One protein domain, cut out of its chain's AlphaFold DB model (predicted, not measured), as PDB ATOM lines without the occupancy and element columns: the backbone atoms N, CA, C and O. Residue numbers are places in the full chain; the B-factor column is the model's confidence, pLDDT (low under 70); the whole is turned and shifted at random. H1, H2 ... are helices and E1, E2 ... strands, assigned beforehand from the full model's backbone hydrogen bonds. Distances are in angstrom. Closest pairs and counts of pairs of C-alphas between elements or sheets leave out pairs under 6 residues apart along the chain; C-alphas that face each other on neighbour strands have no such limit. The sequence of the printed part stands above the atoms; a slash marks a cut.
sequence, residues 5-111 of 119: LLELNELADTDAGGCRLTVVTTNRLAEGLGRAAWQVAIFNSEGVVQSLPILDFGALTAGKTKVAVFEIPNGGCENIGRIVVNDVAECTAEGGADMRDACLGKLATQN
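What this domain is: This is residues 5 to 111 of the 119 residues of an uncharacterized protein of Paracoccus aurantiacus (UniProt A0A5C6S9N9). Two strongly twisted sheets lie face to face as an elongated sandwich, E6, E2, E1 and E8 in one and the long pair E3 and E7 with the short strands E4 and E5 in the other, the strands of the one crossing those of the other at 42 degrees. A short helix, H1, packs on the second sheet just before E8 returns to the first. The printed part has 107 residues, mostly strand, in the order E1 E2 E3 E4 E5 E6 E7 H1 E8. The first sheet runs E6 E2 E1 E8 and is mixed; the second is branched and antiparallel. The whole is compact, with a radius of gyration of the C-alphas of 14.1 A and spans of 40 by 23 by 20 A.

Where its parts are: Find C-alpha 5 at (-23.773, -29.502, 4.672); from there E1 runs 24.3 A to residue 13. E2, residues 19 to 27, returns over 25.3 A. E3 follows at residues 33 to 44, 31.7 A long. Next come the short strands E4, residues 49 to 51, and E5, residues 54 to 56; E4 runs on into E5 across a break of 2 residues, at 48 degrees. E6 spans residues 65 to 72, 22.4 A. E7, residues 80 to 93, begins at (-31.048, -45.507, 17.064), covers 32.4 A and bends by 50 degrees at residue 90. H1 is residues 100 to 105, and E8, residues 107 to 111, ends at (-31.286, -32.428, 11.393).

How they stand to each other: Look first at the hairpin E1 and E2, antiparallel, where N 7 and O 24 are 2.8 A apart. On the other side of E1, E8 is parallel to it, with N 6 and O 108 at 2.9 A. E6 is antiparallel to E2, with N 68 and O 23 at 2.9 A. In the facing sheet, E3 is antiparallel to E7, with N 39 and O 87 at 2.8 A. On the other side of E3 lie E4, its hairpin partner, with N 50 and O 42 at 2.8 A, and E5, with N 55 and O 38 at 2.8 A. H1 is on this sheet at a height of 7.6 A, over E3 and only just not over E7, on which 2 of its 6 C-alphas fall. It runs slantwise to the strands, at 46 degrees to E3 on the local plane. The closest C-alphas of E7 and H1 are those of Cys 91 and Arg 100, 5.0 A apart. In H1 every O i to N i+4 pair is within hydrogen-bond range.

The domain as a whole: The two C-alphas farthest apart, those of Glu 46 and Gly 95, are 42.9 A from each other. The printed part has no cut, and no link is long. Its mean pLDDT is 96.4, and no printed residue is under 70.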
ATOM      1  N   LEU A   5     -22.653 -29.251   3.775       98.25
ATOM      2  CA  LEU A   5     -23.773 -29.502   4.672       98.25
ATOM      3  C   LEU A   5     -24.155 -30.974   4.579       98.25
ATOM      4  O   LEU A   5     -24.377 -31.449   3.469       98.25
ATOM      5  N   LEU A   6     -24.270 -31.656   5.716       98.38
ATOM      6  CA  LEU A   6     -24.973 -32.931   5.837       98.38
ATOM      7  C   LEU A   6     -26.248 -32.711   6.644       98.38
ATOM      8  O   LEU A   6     -26.198 -32.227   7.768       98.38
ATOM      9  N   GLU A   7     -27.392 -33.054   6.074       98.56
ATOM     10  CA  GLU A   7     -28.685 -33.006   6.741       98.56
ATOM     11  C   GLU A   7     -29.235 -34.423   6.872       98.56
ATOM     12  O   GLU A   7     -29.506 -35.078   5.864       98.56
ATOM     13  N   LEU A   8     -29.434 -34.880   8.106       98.62
ATOM     14  CA  LEU A   8     -30.245 -36.063   8.361       98.62
ATOM     15  C   LEU A   8     -31.714 -35.673   8.183       98.62
ATOM     16  O   LEU A   8     -32.268 -34.921   8.988       98.62
ATOM     17  N   ASN A   9     -32.307 -36.116   7.076       98.50
ATOM     18  CA  ASN A   9     -33.612 -35.642   6.630       98.50
ATOM     19  C   ASN A   9     -34.749 -36.521   7.158       98.50
ATOM     20  O   ASN A   9     -35.750 -35.992   7.631       98.50
ATOM     21  N   GLU A  10     -34.576 -37.842   7.106       98.06
ATOM     22  CA  GLU A  10     -35.599 -38.809   7.510       98.06
ATOM     23  C   GLU A  10     -34.962 -40.130   7.955       98.06
ATOM     24  O   GLU A  10     -33.933 -40.550   7.414       98.06
ATOM     25  N   LEU A  11     -35.609 -40.782   8.924       97.88
ATOM     26  CA  LEU A  11     -35.406 -42.181   9.286       97.88
ATOM     27  C   LEU A  11     -36.702 -42.941   9.002       97.88
ATOM     28  O   LEU A  11     -37.768 -42.501   9.425       97.88
ATOM     29  N   ALA A  12     -36.609 -44.079   8.321       97.56
ATOM     30  CA  ALA A  12     -37.760 -44.935   8.048       97.56
ATOM     31  C   ALA A  12     -37.398 -46.411   8.211       97.56
ATOM     32  O   ALA A  12     -36.364 -46.857   7.709       97.56
ATOM     33  N   ASP A  13     -38.258 -47.186   8.868       97.25
ATOM     34  CA  ASP A  13     -38.058 -48.629   8.970       97.25
ATOM     35  C   ASP A  13     -38.055 -49.292   7.586       97.25
ATOM     36  O   ASP A  13     -38.684 -48.835   6.622       97.25
ATOM     37  N   THR A  14     -37.307 -50.385   7.478       96.44
ATOM     38  CA  THR A  14     -37.303 -51.237   6.289       96.44
ATOM     39  C   THR A  14     -38.064 -52.528   6.555       96.44
ATOM     40  O   THR A  14     -38.063 -53.046   7.670       96.44
ATOM     41  N   ASP A  15     -38.645 -53.114   5.505       93.50
ATOM     42  CA  ASP A  15     -39.336 -54.411   5.600       93.50
ATOM     43  C   ASP A  15     -38.414 -55.543   6.095       93.50
ATOM     44  O   ASP A  15     -38.876 -56.553   6.620       93.50
ATOM     45  N   ALA A  16     -37.097 -55.373   5.942       91.94
ATOM     46  CA  ALA A  16     -36.075 -56.307   6.405       91.94
ATOM     47  C   ALA A  16     -35.667 -56.096   7.881       91.94
ATOM     48  O   ALA A  16     -34.718 -56.730   8.341       91.94
ATOM     49  N   GLY A  17     -36.346 -55.212   8.622       92.44
ATOM     50  CA  GLY A  17     -36.054 -54.934  10.032       92.44
ATOM     51  C   GLY A  17     -34.788 -54.100  10.261       92.44
ATOM     52  O   GLY A  17     -34.142 -54.229  11.303       92.44
ATOM     53  N   GLY A  18     -34.402 -53.289   9.274       95.31
ATOM     54  CA  GLY A  18     -33.343 -52.287   9.396       95.31
ATOM     55  C   GLY A  18     -33.903 -50.867   9.443       95.31
ATOM     56  O   GLY A  18     -35.115 -50.659   9.404       95.31
ATOM     57  N   CYS A  19     -33.003 -49.889   9.458       97.12
ATOM     58  CA  CYS A  19     -33.344 -48.474   9.391       97.12
ATOM     59  C   CYS A  19     -32.780 -47.834   8.121       97.12
ATOM     60  O   CYS A  19     -31.596 -47.954   7.812       97.12
ATOM     61  N   ARG A  20     -33.625 -47.127   7.378       97.62
ATOM     62  CA  ARG A  20     -33.250 -46.352   6.199       97.62
ATOM     63  C   ARG A  20     -33.009 -44.907   6.594       97.62
ATOM     64  O   ARG A  20     -33.891 -44.271   7.160       97.62
ATOM     65  N   LEU A  21     -31.843 -44.384   6.242       98.00
ATOM     66  CA  LEU A  21     -31.479 -42.986   6.428       98.00
ATOM     67  C   LEU A  21     -31.609 -42.256   5.094       98.00
ATOM     68  O   LEU A  21     -30.918 -42.610   4.136       98.00
ATOM     69  N   THR A  22     -32.429 -41.213   5.037       98.56
ATOM     70  CA  THR A  22     -32.398 -40.232   3.946       98.56
ATOM     71  C   THR A  22     -31.504 -39.078   4.376       98.56
ATOM     72  O   THR A  22     -31.798 -38.379   5.348       98.56
ATOM     73  N   VAL A  23     -30.406 -38.865   3.654       98.62
ATOM     74  CA  VAL A  23     -29.429 -37.813   3.948       98.62
ATOM     75  C   VAL A  23     -29.324 -36.867   2.763       98.62
ATOM     76  O   VAL A  23     -29.108 -37.280   1.621       98.62
ATOM     77  N   VAL A  24     -29.459 -35.573   3.034       98.62
ATOM     78  CA  VAL A  24     -29.289 -34.514   2.041       98.62
ATOM     79  C   VAL A  24     -27.922 -33.885   2.255       98.62
ATOM     80  O   VAL A  24     -27.609 -33.414   3.343       98.62
ATOM     81  N   THR A  25     -27.094 -33.864   1.218       98.38
ATOM     82  CA  THR A  25     -25.796 -33.193   1.244       98.38
ATOM     83  C   THR A  25     -25.769 -32.017   0.279       98.38
ATOM     84  O   THR A  25     -26.318 -32.091  -0.820       98.38
ATOM     85  N   THR A  26     -25.120 -30.920   0.661       98.31
ATOM     86  CA  THR A  26     -24.859 -29.793  -0.240       98.31
ATOM     87  C   THR A  26     -23.383 -29.437  -0.190       98.31
ATOM     88  O   THR A  26     -22.891 -28.992   0.848       98.31
ATOM     89  N   ASN A  27     -22.693 -29.551  -1.326       97.88
ATOM     90  CA  ASN A  27     -21.341 -29.023  -1.462       97.88
ATOM     91  C   ASN A  27     -21.421 -27.518  -1.761       97.88
ATOM     92  O   ASN A  27     -21.800 -27.123  -2.859       97.88
ATOM     93  N   ARG A  28     -21.089 -26.669  -0.786       97.25
ATOM     94  CA  ARG A  28     -20.991 -25.206  -0.947       97.25
ATOM     95  C   ARG A  28     -19.540 -24.728  -0.992       97.25
ATOM     96  O   ARG A  28     -19.296 -23.545  -0.779       97.25
ATOM     97  N   LEU A  29     -18.586 -25.629  -1.212       95.62
ATOM     98  CA  LEU A  29     -17.216 -25.258  -1.542       95.62
ATOM     99  C   LEU A  29     -17.174 -24.654  -2.952       95.62
ATOM    100  O   LEU A  29     -18.066 -24.881  -3.772       95.62
ATOM    101  N   ALA A  30     -16.115 -23.895  -3.234       93.31
ATOM    102  CA  ALA A  30     -15.876 -23.351  -4.569       93.31
ATOM    103  C   ALA A  30     -15.562 -24.442  -5.612       93.31
ATOM    104  O   ALA A  30     -15.799 -24.235  -6.801       93.31
ATOM    105  N   GLU A  31     -15.045 -25.592  -5.175       94.12
ATOM    106  CA  GLU A  31     -14.651 -26.713  -6.031       94.12
ATOM    107  C   GLU A  31     -15.548 -27.946  -5.855       94.12
ATOM    108  O   GLU A  31     -16.184 -28.151  -4.816       94.12
ATOM    109  N   GLY A  32     -15.612 -28.768  -6.903       96.62
ATOM    110  CA  GLY A  32     -16.273 -30.069  -6.866       96.62
ATOM    111  C   GLY A  32     -15.414 -31.118  -6.163       96.62
ATOM    112  O   GLY A  32     -14.186 -31.113  -6.266       96.62
ATOM    113  N   LEU A  33     -16.074 -32.050  -5.476       98.12
ATOM    114  CA  LEU A  33     -15.431 -33.220  -4.891       98.12
ATOM    115  C   LEU A  33     -15.602 -34.409  -5.838       98.12
ATOM    116  O   LEU A  33     -16.726 -34.731  -6.232       98.12
ATOM    117  N   GLY A  34     -14.497 -35.070  -6.175       98.00
ATOM    118  CA  GLY A  34     -14.485 -36.316  -6.938       98.00
ATOM    119  C   GLY A  34     -15.047 -37.482  -6.126       98.00
ATOM    120  O   GLY A  34     -15.739 -38.342  -6.673       98.00
ATOM    121  N   ARG A  35     -14.826 -37.471  -4.807       98.25
ATOM    122  CA  ARG A  35     -15.470 -38.377  -3.852       98.25
ATOM    123  C   ARG A  35     -15.608 -37.716  -2.488       98.25
ATOM    124  O   ARG A  35     -14.723 -36.968  -2.084       98.25
ATOM    125  N   ALA A  36     -16.698 -38.003  -1.786       98.44
ATOM    126  CA  ALA A  36     -16.924 -37.585  -0.410       98.44
ATOM    127  C   ALA A  36     -17.629 -38.706   0.363       98.44
ATOM    128  O   ALA A  36     -18.751 -39.094   0.031       98.44
ATOM    129  N   ALA A  37     -16.960 -39.227   1.384       98.62
ATOM    130  CA  ALA A  37     -17.444 -40.296   2.235       98.62
ATOM    131  C   ALA A  37     -17.065 -40.017   3.692       98.62
ATOM    132  O   ALA A  37     -15.895 -39.798   4.015       98.62
ATOM    133  N   TRP A  38     -18.052 -40.071   4.581       98.62
ATOM    134  CA  TRP A  38     -17.856 -39.872   6.016       98.62
ATOM    135  C   TRP A  38     -18.158 -41.162   6.764       98.62
ATOM    136  O   TRP A  38     -19.127 -41.855   6.453       98.62
ATOM    137  N   GLN A  39     -17.338 -41.478   7.760       98.50
ATOM    138  CA  GLN A  39     -17.686 -42.485   8.746       98.50
ATOM    139  C   GLN A  39     -18.599 -41.840   9.785       98.50
ATOM    140  O   GLN A  39     -18.276 -40.787  10.335       98.50
ATOM    141  N   VAL A  40     -19.721 -42.485  10.080       98.12
ATOM    142  CA  VAL A  40     -20.619 -42.064  11.156       98.12
ATOM    143  C   VAL A  40     -20.620 -43.103  12.264       98.12
ATOM    144  O   VAL A  40     -20.496 -44.290  11.993       98.12
ATOM    145  N   ALA A  41     -20.768 -42.664  13.508       98.06
ATOM    146  CA  ALA A  41     -21.046 -43.512  14.649       98.06
ATOM    147  C   ALA A  41     -22.545 -43.523  14.936       98.06
ATOM    148  O   ALA A  41     -23.156 -42.471  15.129       98.06
ATOM    149  N   ILE A  42     -23.124 -44.720  14.985       97.50
ATOM    150  CA  ILE A  42     -24.521 -44.931  15.362       97.50
ATOM    151  C   ILE A  42     -24.545 -45.425  16.802       97.50
ATOM    152  O   ILE A  42     -23.949 -46.457  17.120       97.50
ATOM    153  N   PHE A  43     -25.228 -44.683  17.667       97.50
ATOM    154  CA  PHE A  43     -25.422 -45.031  19.068       97.50
ATOM    155  C   PHE A  43     -26.841 -45.552  19.277       97.50
ATOM    156  O   PHE A  43     -27.788 -45.013  18.700       97.50
ATOM    157  N   ASN A  44     -26.996 -46.556  20.136       95.12
ATOM    158  CA  ASN A  44     -28.314 -46.991  20.578       95.12
ATOM    159  C   ASN A  44     -28.953 -45.988  21.556       95.12
ATOM    160  O   ASN A  44     -28.327 -45.010  21.973       95.12
ATOM    161  N   SER A  45     -30.196 -46.256  21.958       90.81
ATOM    162  CA  SER A  45     -30.930 -45.466  22.959       90.81
ATOM    163  C   SER A  45     -30.281 -45.440  24.352       90.81
ATOM    164  O   SER A  45     -30.569 -44.547  25.144       90.81
ATOM    165  N   GLU A  46     -29.367 -46.368  24.646       94.12
ATOM    166  CA  GLU A  46     -28.570 -46.402  25.882       94.12
ATOM    167  C   GLU A  46     -27.252 -45.608  25.763       94.12
ATOM    168  O   GLU A  46     -26.481 -45.534  26.719       94.12
ATOM    169  N   GLY A  47     -26.968 -45.013  24.599       94.81
ATOM    170  CA  GLY A  47     -25.738 -44.262  24.344       94.81
ATOM    171  C   GLY A  47     -24.508 -45.129  24.055       94.81
ATOM    172  O   GLY A  47     -23.382 -44.636  24.128       94.81
ATOM    173  N   VAL A  48     -24.693 -46.404  23.708       96.50
ATOM    174  CA  VAL A  48     -23.629 -47.343  23.321       96.50
ATOM    175  C   VAL A  48     -23.473 -47.363  21.802       96.50
ATOM    176  O   VAL A  48     -24.459 -47.462  21.072       96.50
ATOM    177  N   VAL A  49     -22.232 -47.299  21.308       96.50
ATOM    178  CA  VAL A  49     -21.934 -47.411  19.870       96.50
ATOM    179  C   VAL A  49     -22.325 -48.802  19.368       96.50
ATOM    180  O   VAL A  49     -21.795 -49.805  19.839       96.50
ATOM    181  N   GLN A  50     -23.223 -48.858  18.386       94.38
ATOM    182  CA  GLN A  50     -23.630 -50.096  17.718       94.38
ATOM    183  C   GLN A  50     -22.780 -50.389  16.484       94.38
ATOM    184  O   GLN A  50     -22.408 -51.535  16.242       94.38
ATOM    185  N   SER A  51     -22.493 -49.365  15.675       94.81
ATOM    186  CA  SER A  51     -21.759 -49.527  14.419       94.81
ATOM    187  C   SER A  51     -21.110 -48.221  13.951       94.81
ATOM    188  O   SER A  51     -21.466 -47.136  14.417       94.81
ATOM    189  N   LEU A  52     -20.145 -48.349  13.030       97.44
ATOM    190  CA  LEU A  52     -19.400 -47.242  12.422       97.44
ATOM    191  C   LEU A  52     -19.478 -47.265  10.875       97.44
ATOM    192  O   LEU A  52     -18.444 -47.446  10.217       97.44
ATOM    193  N   PRO A  53     -20.674 -47.196  10.259       97.12
ATOM    194  CA  PRO A  53     -20.800 -47.305   8.809       97.12
ATOM    195  C   PRO A  53     -20.178 -46.108   8.079       97.12
ATOM    196  O   PRO A  53     -20.069 -45.002   8.611       97.12
ATOM    197  N   ILE A  54     -19.807 -46.338   6.820       98.25
ATOM    198  CA  ILE A  54     -19.360 -45.291   5.899       98.25
ATOM    199  C   ILE A  54     -20.544 -44.877   5.031       98.25
ATOM    200  O   ILE A  54     -21.113 -45.698   4.310       98.25
ATOM    201  N   LEU A  55     -20.884 -43.594   5.080       98.25
ATOM    202  CA  LEU A  55     -21.836 -42.972   4.175       98.25
ATOM    203  C   LEU A  55     -21.056 -42.405   2.987       98.25
ATOM    204  O   LEU A  55     -20.474 -41.323   3.077       98.25
ATOM    205  N   ASP A  56     -20.998 -43.165   1.896       98.31
ATOM    206  CA  ASP A  56     -20.324 -42.761   0.661       98.31
ATOM    207  C   ASP A  56     -21.299 -42.042  -0.274       98.31
ATOM    208  O   ASP A  56     -22.247 -42.630  -0.802       98.31
ATOM    209  N   PHE A  57     -21.060 -40.752  -0.487       98.19
ATOM    210  CA  PHE A  57     -21.868 -39.922  -1.368       98.19
ATOM    211  C   PHE A  57     -21.301 -39.868  -2.788       98.19
ATOM    212  O   PHE A  57     -21.936 -39.271  -3.658       98.19
ATOM    213  N   GLY A  58     -20.147 -40.476  -3.069       97.94
ATOM    214  CA  GLY A  58     -19.464 -40.354  -4.354       97.94
ATOM    215  C   GLY A  58     -19.119 -38.897  -4.681       97.94
ATOM    216  O   GLY A  58     -18.811 -38.106  -3.791       97.94
ATOM    217  N   ALA A  59     -19.178 -38.535  -5.962       97.81
ATOM    218  CA  ALA A  59     -18.893 -37.171  -6.401       97.81
ATOM    219  C   ALA A  59     -19.968 -36.168  -5.945       97.81
ATOM    220  O   ALA A  59     -21.173 -36.443  -6.037       97.81
ATOM    221  N   LEU A  60     -19.522 -34.980  -5.522       97.88
ATOM    222  CA  LEU A  60     -20.357 -33.844  -5.127       97.88
ATOM    223  C   LEU A  60     -19.941 -32.581  -5.889       97.88
ATOM    224  O   LEU A  60     -18.981 -31.898  -5.529       97.88
ATOM    225  N   THR A  61     -20.699 -32.230  -6.925       97.31
ATOM    226  CA  THR A  61     -20.467 -31.015  -7.719       97.31
ATOM    227  C   THR A  61     -20.629 -29.749  -6.873       97.31
ATOM    228  O   THR A  61     -21.556 -29.648  -6.065       97.31
ATOM    229  N   ALA A  62     -19.765 -28.758  -7.100       96.69
ATOM    230  CA  ALA A  62     -19.840 -27.457  -6.439       96.69
ATOM    231  C   ALA A  62     -21.233 -26.813  -6.584       96.69
ATOM    232  O   ALA A  62     -21.831 -26.789  -7.663       96.69
ATOM    233  N   GLY A  63     -21.765 -26.305  -5.476       95.94
ATOM    234  CA  GLY A  63     -23.072 -25.655  -5.383       95.94
ATOM    235  C   GLY A  63     -24.282 -26.588  -5.510       95.94
ATOM    236  O   GLY A  63     -25.415 -26.106  -5.435       95.94
ATOM    237  N   LYS A  64     -24.094 -27.898  -5.717       97.50
ATOM    238  CA  LYS A  64     -25.203 -28.846  -5.886       97.50
ATOM    239  C   LYS A  64     -25.607 -29.493  -4.568       97.50
ATOM    240  O   LYS A  64     -24.779 -29.839  -3.726       97.50
ATOM    241  N   THR A  65     -26.914 -29.702  -4.450       98.12
ATOM    242  CA  THR A  65     -27.519 -30.574  -3.446       98.12
ATOM    243  C   THR A  65     -27.693 -31.969  -4.029       98.12
ATOM    244  O   THR A  65     -28.135 -32.115  -5.170       98.12
ATOM    245  N   LYS A  66     -27.375 -32.987  -3.236       98.25
ATOM    246  CA  LYS A  66     -27.587 -34.398  -3.536       98.25
ATOM    247  C   LYS A  66     -28.372 -35.038  -2.397       98.25
ATOM    248  O   LYS A  66     -28.130 -34.741  -1.235       98.25
ATOM    249  N   VAL A  67     -29.298 -35.920  -2.746       98.56
ATOM    250  CA  VAL A  67     -30.023 -36.760  -1.788       98.56
ATOM    251  C   VAL A  67     -29.480 -38.176  -1.925       98.56
ATOM    252  O   VAL A  67     -29.355 -38.676  -3.045       98.56
ATOM    253  N   ALA A  68     -29.119 -38.793  -0.807       98.19
ATOM    254  CA  ALA A  68     -28.630 -40.160  -0.740       98.19
ATOM    255  C   ALA A  68     -29.426 -40.941   0.307       98.19
ATOM    256  O   ALA A  68     -29.854 -40.385   1.317       98.19
ATOM    257  N   VAL A  69     -29.622 -42.228   0.042       98.12
ATOM    258  CA  VAL A  69     -30.325 -43.142   0.938       98.12
ATOM    259  C   VAL A  69     -29.358 -44.239   1.349       98.12
ATOM    260  O   VAL A  69     -28.707 -44.836   0.491       98.12
ATOM    261  N   PHE A  70     -29.280 -44.502   2.648       97.81
ATOM    262  CA  PHE A  70     -28.433 -45.541   3.224       97.81
ATOM    263  C   PHE A  70     -29.286 -46.498   4.043       97.81
ATOM    264  O   PHE A  70     -30.187 -46.069   4.757       97.81
ATOM    265  N   GLU A  71     -29.005 -47.794   3.953       95.88
ATOM    266  CA  GLU A  71     -29.668 -48.798   4.782       95.88
ATOM    267  C   GLU A  71     -28.722 -49.256   5.886       95.88
ATOM    268  O   GLU A  71     -27.614 -49.726   5.625       95.88
ATOM    269  N   ILE A  72     -29.176 -49.116   7.126       94.69
ATOM    270  CA  ILE A  72     -28.530 -49.650   8.313       94.69
ATOM    271  C   ILE A  72     -29.212 -50.981   8.625       94.69
ATOM    272  O   ILE A  72     -30.400 -50.999   8.962       94.69
ATOM    273  N   PRO A  73     -28.511 -52.111   8.462       90.88
ATOM    274  CA  PRO A  73     -29.100 -53.410   8.720       90.88
ATOM    275  C   PRO A  73     -29.226 -53.645  10.226       90.88
ATOM    276  O   PRO A  73     -28.362 -53.227  10.991       90.88
ATOM    277  N   ASN A  74     -30.228 -54.439  10.605       80.75
ATOM    278  CA  ASN A  74     -30.454 -54.959  11.955       80.75
ATOM    279  C   ASN A  74     -30.756 -53.887  13.015       80.75
ATOM    280  O   ASN A  74     -29.871 -53.173  13.479       80.75
ATOM    281  N   GLY A  75     -32.002 -53.877  13.484       77.75
ATOM    282  CA  GLY A  75     -32.485 -52.922  14.474       77.75
ATOM    283  C   GLY A  75     -33.184 -51.788  13.745       77.75
ATOM    284  O   GLY A  75     -32.534 -50.951  13.122       77.75
ATOM    285  N   GLY A  76     -34.519 -51.794  13.791       91.31
ATOM    286  CA  GLY A  76     -35.341 -50.714  13.249       91.31
ATOM    287  C   GLY A  76     -34.933 -49.354  13.818       91.31
ATOM    288  O   GLY A  76     -34.182 -49.273  14.798       91.31
ATOM    289  N   CYS A  77     -35.433 -48.282  13.217       96.00
ATOM    290  CA  CYS A  77     -35.022 -46.915  13.529       96.00
ATOM    291  C   CYS A  77     -35.230 -46.537  15.003       96.00
ATOM    292  O   CYS A  77     -34.463 -45.743  15.540       96.00
ATOM    293  N   GLU A  78     -36.191 -47.170  15.681       93.94
ATOM    294  CA  GLU A  78     -36.438 -47.059  17.127       93.94
ATOM    295  C   GLU A  78     -35.219 -47.387  18.010       93.94
ATOM    296  O   GLU A  78     -35.131 -46.930  19.149       93.94
ATOM    297  N   ASN A  79     -34.270 -48.175  17.497       92.62
ATOM    298  CA  ASN A  79     -33.077 -48.576  18.234       92.62
ATOM    299  C   ASN A  79     -31.936 -47.560  18.118       92.62
ATOM    300  O   ASN A  79     -30.945 -47.699  18.835       92.62
ATOM    301  N   ILE A  80     -32.053 -46.556  17.243       95.88
ATOM    302  CA  ILE A  80     -31.048 -45.507  17.064       95.88
ATOM    303  C   ILE A  80     -31.362 -44.360  18.026       95.88
ATOM    304  O   ILE A  80     -32.392 -43.707  17.918       95.88
ATOM    305  N   GLY A  81     -30.448 -44.093  18.958       95.62
ATOM    306  CA  GLY A  81     -30.551 -42.954  19.873       95.62
ATOM    307  C   GLY A  81     -29.981 -41.669  19.277       95.62
ATOM    308  O   GLY A  81     -30.562 -40.597  19.426       95.62
ATOM    309  N   ARG A  82     -28.835 -41.770  18.592       97.00
ATOM    310  CA  ARG A  82     -28.201 -40.644  17.891       97.00
ATOM    311  C   ARG A  82     -27.177 -41.099  16.862       97.00
ATOM    312  O   ARG A  82     -26.638 -42.206  16.954       97.00
ATOM    313  N   ILE A  83     -26.853 -40.205  15.935       98.12
ATOM    314  CA  ILE A  83     -25.822 -40.400  14.916       98.12
ATOM    315  C   ILE A  83     -24.799 -39.263  15.006       98.12
ATOM    316  O   ILE A  83     -25.158 -38.094  15.105       98.12
ATOM    317  N   VAL A  84     -23.513 -39.593  14.953       98.25
ATOM    318  CA  VAL A  84     -22.418 -38.611  14.988       98.25
ATOM    319  C   VAL A  84     -21.511 -38.825  13.786       98.25
ATOM    320  O   VAL A  84     -21.199 -39.965  13.459       98.25
ATOM    321  N   VAL A  85     -21.068 -37.765  13.116       98.06
ATOM    322  CA  VAL A  85     -19.994 -37.869  12.121       98.06
ATOM    323  C   VAL A  85     -18.680 -38.091  12.862       98.06
ATOM    324  O   VAL A  85     -18.204 -37.206  13.557       98.06
ATOM    325  N   ASN A  86     -18.107 -39.287  12.731       97.56
ATOM    326  CA  ASN A  86     -16.946 -39.711  13.508       97.56
ATOM    327  C   ASN A  86     -15.617 -39.361  12.826       97.56
ATOM    328  O   ASN A  86     -14.671 -38.957  13.494       97.56
ATOM    329  N   ASP A  87     -15.532 -39.550  11.505       97.88
ATOM    330  CA  ASP A  87     -14.304 -39.311  10.738       97.88
ATOM    331  C   ASP A  87     -14.605 -39.124   9.237       97.88
ATOM    332  O   ASP A  87     -15.716 -39.387   8.763       97.88
ATOM    333  N   VAL A  88     -13.609 -38.703   8.459       98.25
ATOM    334  CA  VAL A  88     -13.665 -38.672   6.993       98.25
ATOM    335  C   VAL A  88     -13.039 -39.948   6.441       98.25
ATOM    336  O   VAL A  88     -11.823 -40.127   6.476       98.25
ATOM    337  N   ALA A  89     -13.871 -40.825   5.880       98.12
ATOM    338  CA  ALA A  89     -13.407 -42.069   5.276       98.12
ATOM    339  C   ALA A  89     -12.640 -41.808   3.968       98.12
ATOM    340  O   ALA A  89     -11.583 -42.390   3.736       98.12
ATOM    341  N   GLU A  90     -13.159 -40.914   3.123       98.25
ATOM    342  CA  GLU A  90     -12.501 -40.482   1.892       98.25
ATOM    343  C   GLU A  90     -13.025 -39.108   1.473       98.25
ATOM    344  O   GLU A  90     -14.224 -38.845   1.527       98.25
ATOM    345  N   CYS A  91     -12.142 -38.218   1.032       98.19
ATOM    346  CA  CYS A  91     -12.563 -36.974   0.408       98.19
ATOM    347  C   CYS A  91     -11.493 -36.494  -0.559       98.19
ATOM    348  O   CYS A  91     -10.348 -36.276  -0.163       98.19
ATOM    349  N   THR A  92     -11.863 -36.340  -1.825       98.44
ATOM    350  CA  THR A  92     -10.948 -35.921  -2.886       98.44
ATOM    351  C   THR A  92     -11.586 -34.853  -3.759       98.44
ATOM    352  O   THR A  92     -12.792 -34.876  -4.009       98.44
ATOM    353  N   ALA A  93     -10.782 -33.911  -4.247       96.94
ATOM    354  CA  ALA A  93     -11.191 -32.996  -5.309       96.94
ATOM    355  C   ALA A  93     -11.410 -33.766  -6.625       96.94
ATOM    356  O   ALA A  93     -10.904 -34.877  -6.791       96.94
ATOM    357  N   GLU A  94     -12.103 -33.175  -7.601       90.69
ATOM    358  CA  GLU A  94     -12.259 -33.786  -8.939       90.69
ATOM    359  C   GLU A  94     -10.906 -34.123  -9.603       90.69
ATOM    360  O   GLU A  94     -10.801 -35.103 -10.336       90.69
ATOM    361  N   GLY A  95      -9.851 -33.356  -9.299       90.75
ATOM    362  CA  GLY A  95      -8.478 -33.612  -9.752       90.75
ATOM    363  C   GLY A  95      -7.696 -34.652  -8.936       90.75
ATOM    364  O   GLY A  95      -6.509 -34.841  -9.191       90.75
ATOM    365  N   GLY A  96      -8.316 -35.297  -7.941       94.25
ATOM    366  CA  GLY A  96      -7.700 -36.334  -7.104       94.25
ATOM    367  C   GLY A  96      -6.861 -35.824  -5.927       94.25
ATOM    368  O   GLY A  96      -6.261 -36.632  -5.222       94.25
ATOM    369  N   ALA A  97      -6.808 -34.509  -5.694       97.19
ATOM    370  CA  ALA A  97      -6.168 -33.953  -4.503       97.19
ATOM    371  C   ALA A  97      -6.915 -34.394  -3.237       97.19
ATOM    372  O   ALA A  97      -8.145 -34.439  -3.232       97.19
ATOM    373  N   ASP A  98      -6.177 -34.709  -2.173       97.50
ATOM    374  CA  ASP A  98      -6.754 -35.063  -0.877       97.50
ATOM    375  C   ASP A  98      -7.390 -33.834  -0.220       97.50
ATOM    376  O   ASP A  98      -6.753 -32.789  -0.086       97.50
ATOM    377  N   MET A  99      -8.653 -33.970   0.176       97.06
ATOM    378  CA  MET A  99      -9.485 -32.893   0.709       97.06
ATOM    379  C   MET A  99     -10.070 -33.235   2.084       97.06
ATOM    380  O   MET A  99     -10.997 -32.562   2.538       97.06
ATOM    381  N   ARG A 100      -9.550 -34.259   2.776       97.31
ATOM    382  CA  ARG A 100     -10.087 -34.716   4.072       97.31
ATOM    383  C   ARG A 100     -10.186 -33.609   5.125       97.31
ATOM    384  O   ARG A 100     -11.254 -33.443   5.712       97.31
ATOM    385  N   ASP A 101      -9.150 -32.785   5.278       95.75
ATOM    386  CA  ASP A 101      -9.160 -31.662   6.230       95.75
ATOM    387  C   ASP A 101     -10.262 -30.641   5.917       95.75
ATOM    388  O   ASP A 101     -10.924 -30.131   6.819       95.75
ATOM    389  N   ALA A 102     -10.509 -30.359   4.633       94.06
ATOM    390  CA  ALA A 102     -11.589 -29.470   4.216       94.06
ATOM    391  C   ALA A 102     -12.964 -30.118   4.436       94.06
ATOM    392  O   ALA A 102     -13.892 -29.451   4.896       94.06
ATOM    393  N   CYS A 103     -13.085 -31.414   4.143       96.44
ATOM    394  CA  CYS A 103     -14.312 -32.183   4.312       96.44
ATOM    395  C   CYS A 103     -14.767 -32.312   5.768       96.44
ATOM    396  O   CYS A 103     -15.966 -32.463   5.986       96.44
ATOM    397  N   LEU A 104     -13.848 -32.251   6.739       95.00
ATOM    398  CA  LEU A 104     -14.182 -32.198   8.165       95.00
ATOM    399  C   LEU A 104     -14.260 -30.757   8.678       95.00
ATOM    400  O   LEU A 104     -15.253 -30.358   9.277       95.00
ATOM    401  N   GLY A 105     -13.240 -29.943   8.402       95.81
ATOM    402  CA  GLY A 105     -13.117 -28.586   8.939       95.81
ATOM    403  C   GLY A 105     -14.157 -27.595   8.411       95.81
ATOM    404  O   GLY A 105     -14.396 -26.568   9.044       95.81
ATOM    405  N   LYS A 106     -14.787 -27.883   7.265       96.69
ATOM    406  CA  LYS A 106     -15.895 -27.093   6.697       96.69
ATOM    407  C   LYS A 106     -17.246 -27.811   6.773       96.69
ATOM    408  O   LYS A 106     -18.208 -27.361   6.144       96.69
ATOM    409  N   LEU A 107     -17.322 -28.925   7.499       97.88
ATOM    410  CA  LEU A 107     -18.556 -29.674   7.658       97.88
ATOM    411  C   LEU A 107     -19.505 -28.947   8.607       97.88
ATOM    412  O   LEU A 107     -19.120 -28.490   9.680       97.88
ATOM    413  N   ALA A 108     -20.766 -28.874   8.214       97.69
ATOM    414  CA  ALA A 108     -21.865 -28.494   9.079       97.69
ATOM    415  C   ALA A 108     -22.926 -29.591   9.031       97.69
ATOM    416  O   ALA A 108     -23.141 -30.208   7.983       97.69
ATOM    417  N   THR A 109     -23.617 -29.797  10.148       97.94
ATOM    418  CA  THR A 109     -24.743 -30.726  10.231       97.94
ATOM    419  C   THR A 109     -26.062 -29.981  10.402       97.94
ATOM    420  O   THR A 109     -26.131 -28.897  10.986       97.94
ATOM    421  N   GLN A 110     -27.126 -30.562   9.861       98.00
ATOM    422  CA  GLN A 110     -28.516 -30.188  10.099       98.00
ATOM    423  C   GLN A 110     -29.332 -31.448  10.349       98.00
ATOM    424  O   GLN A 110     -28.960 -32.541   9.932       98.00
ATOM    425  N   ASN A 111     -30.455 -31.300  11.031       97.94
ATOM    426  CA  ASN A 111     -31.286 -32.428  11.393       97.94
ATOM    427  C   ASN A 111     -32.759 -32.057  11.268       97.94
ATOM    428  O   ASN A 111     -33.169 -30.979  11.703       97.94
TER     429      ASN A 111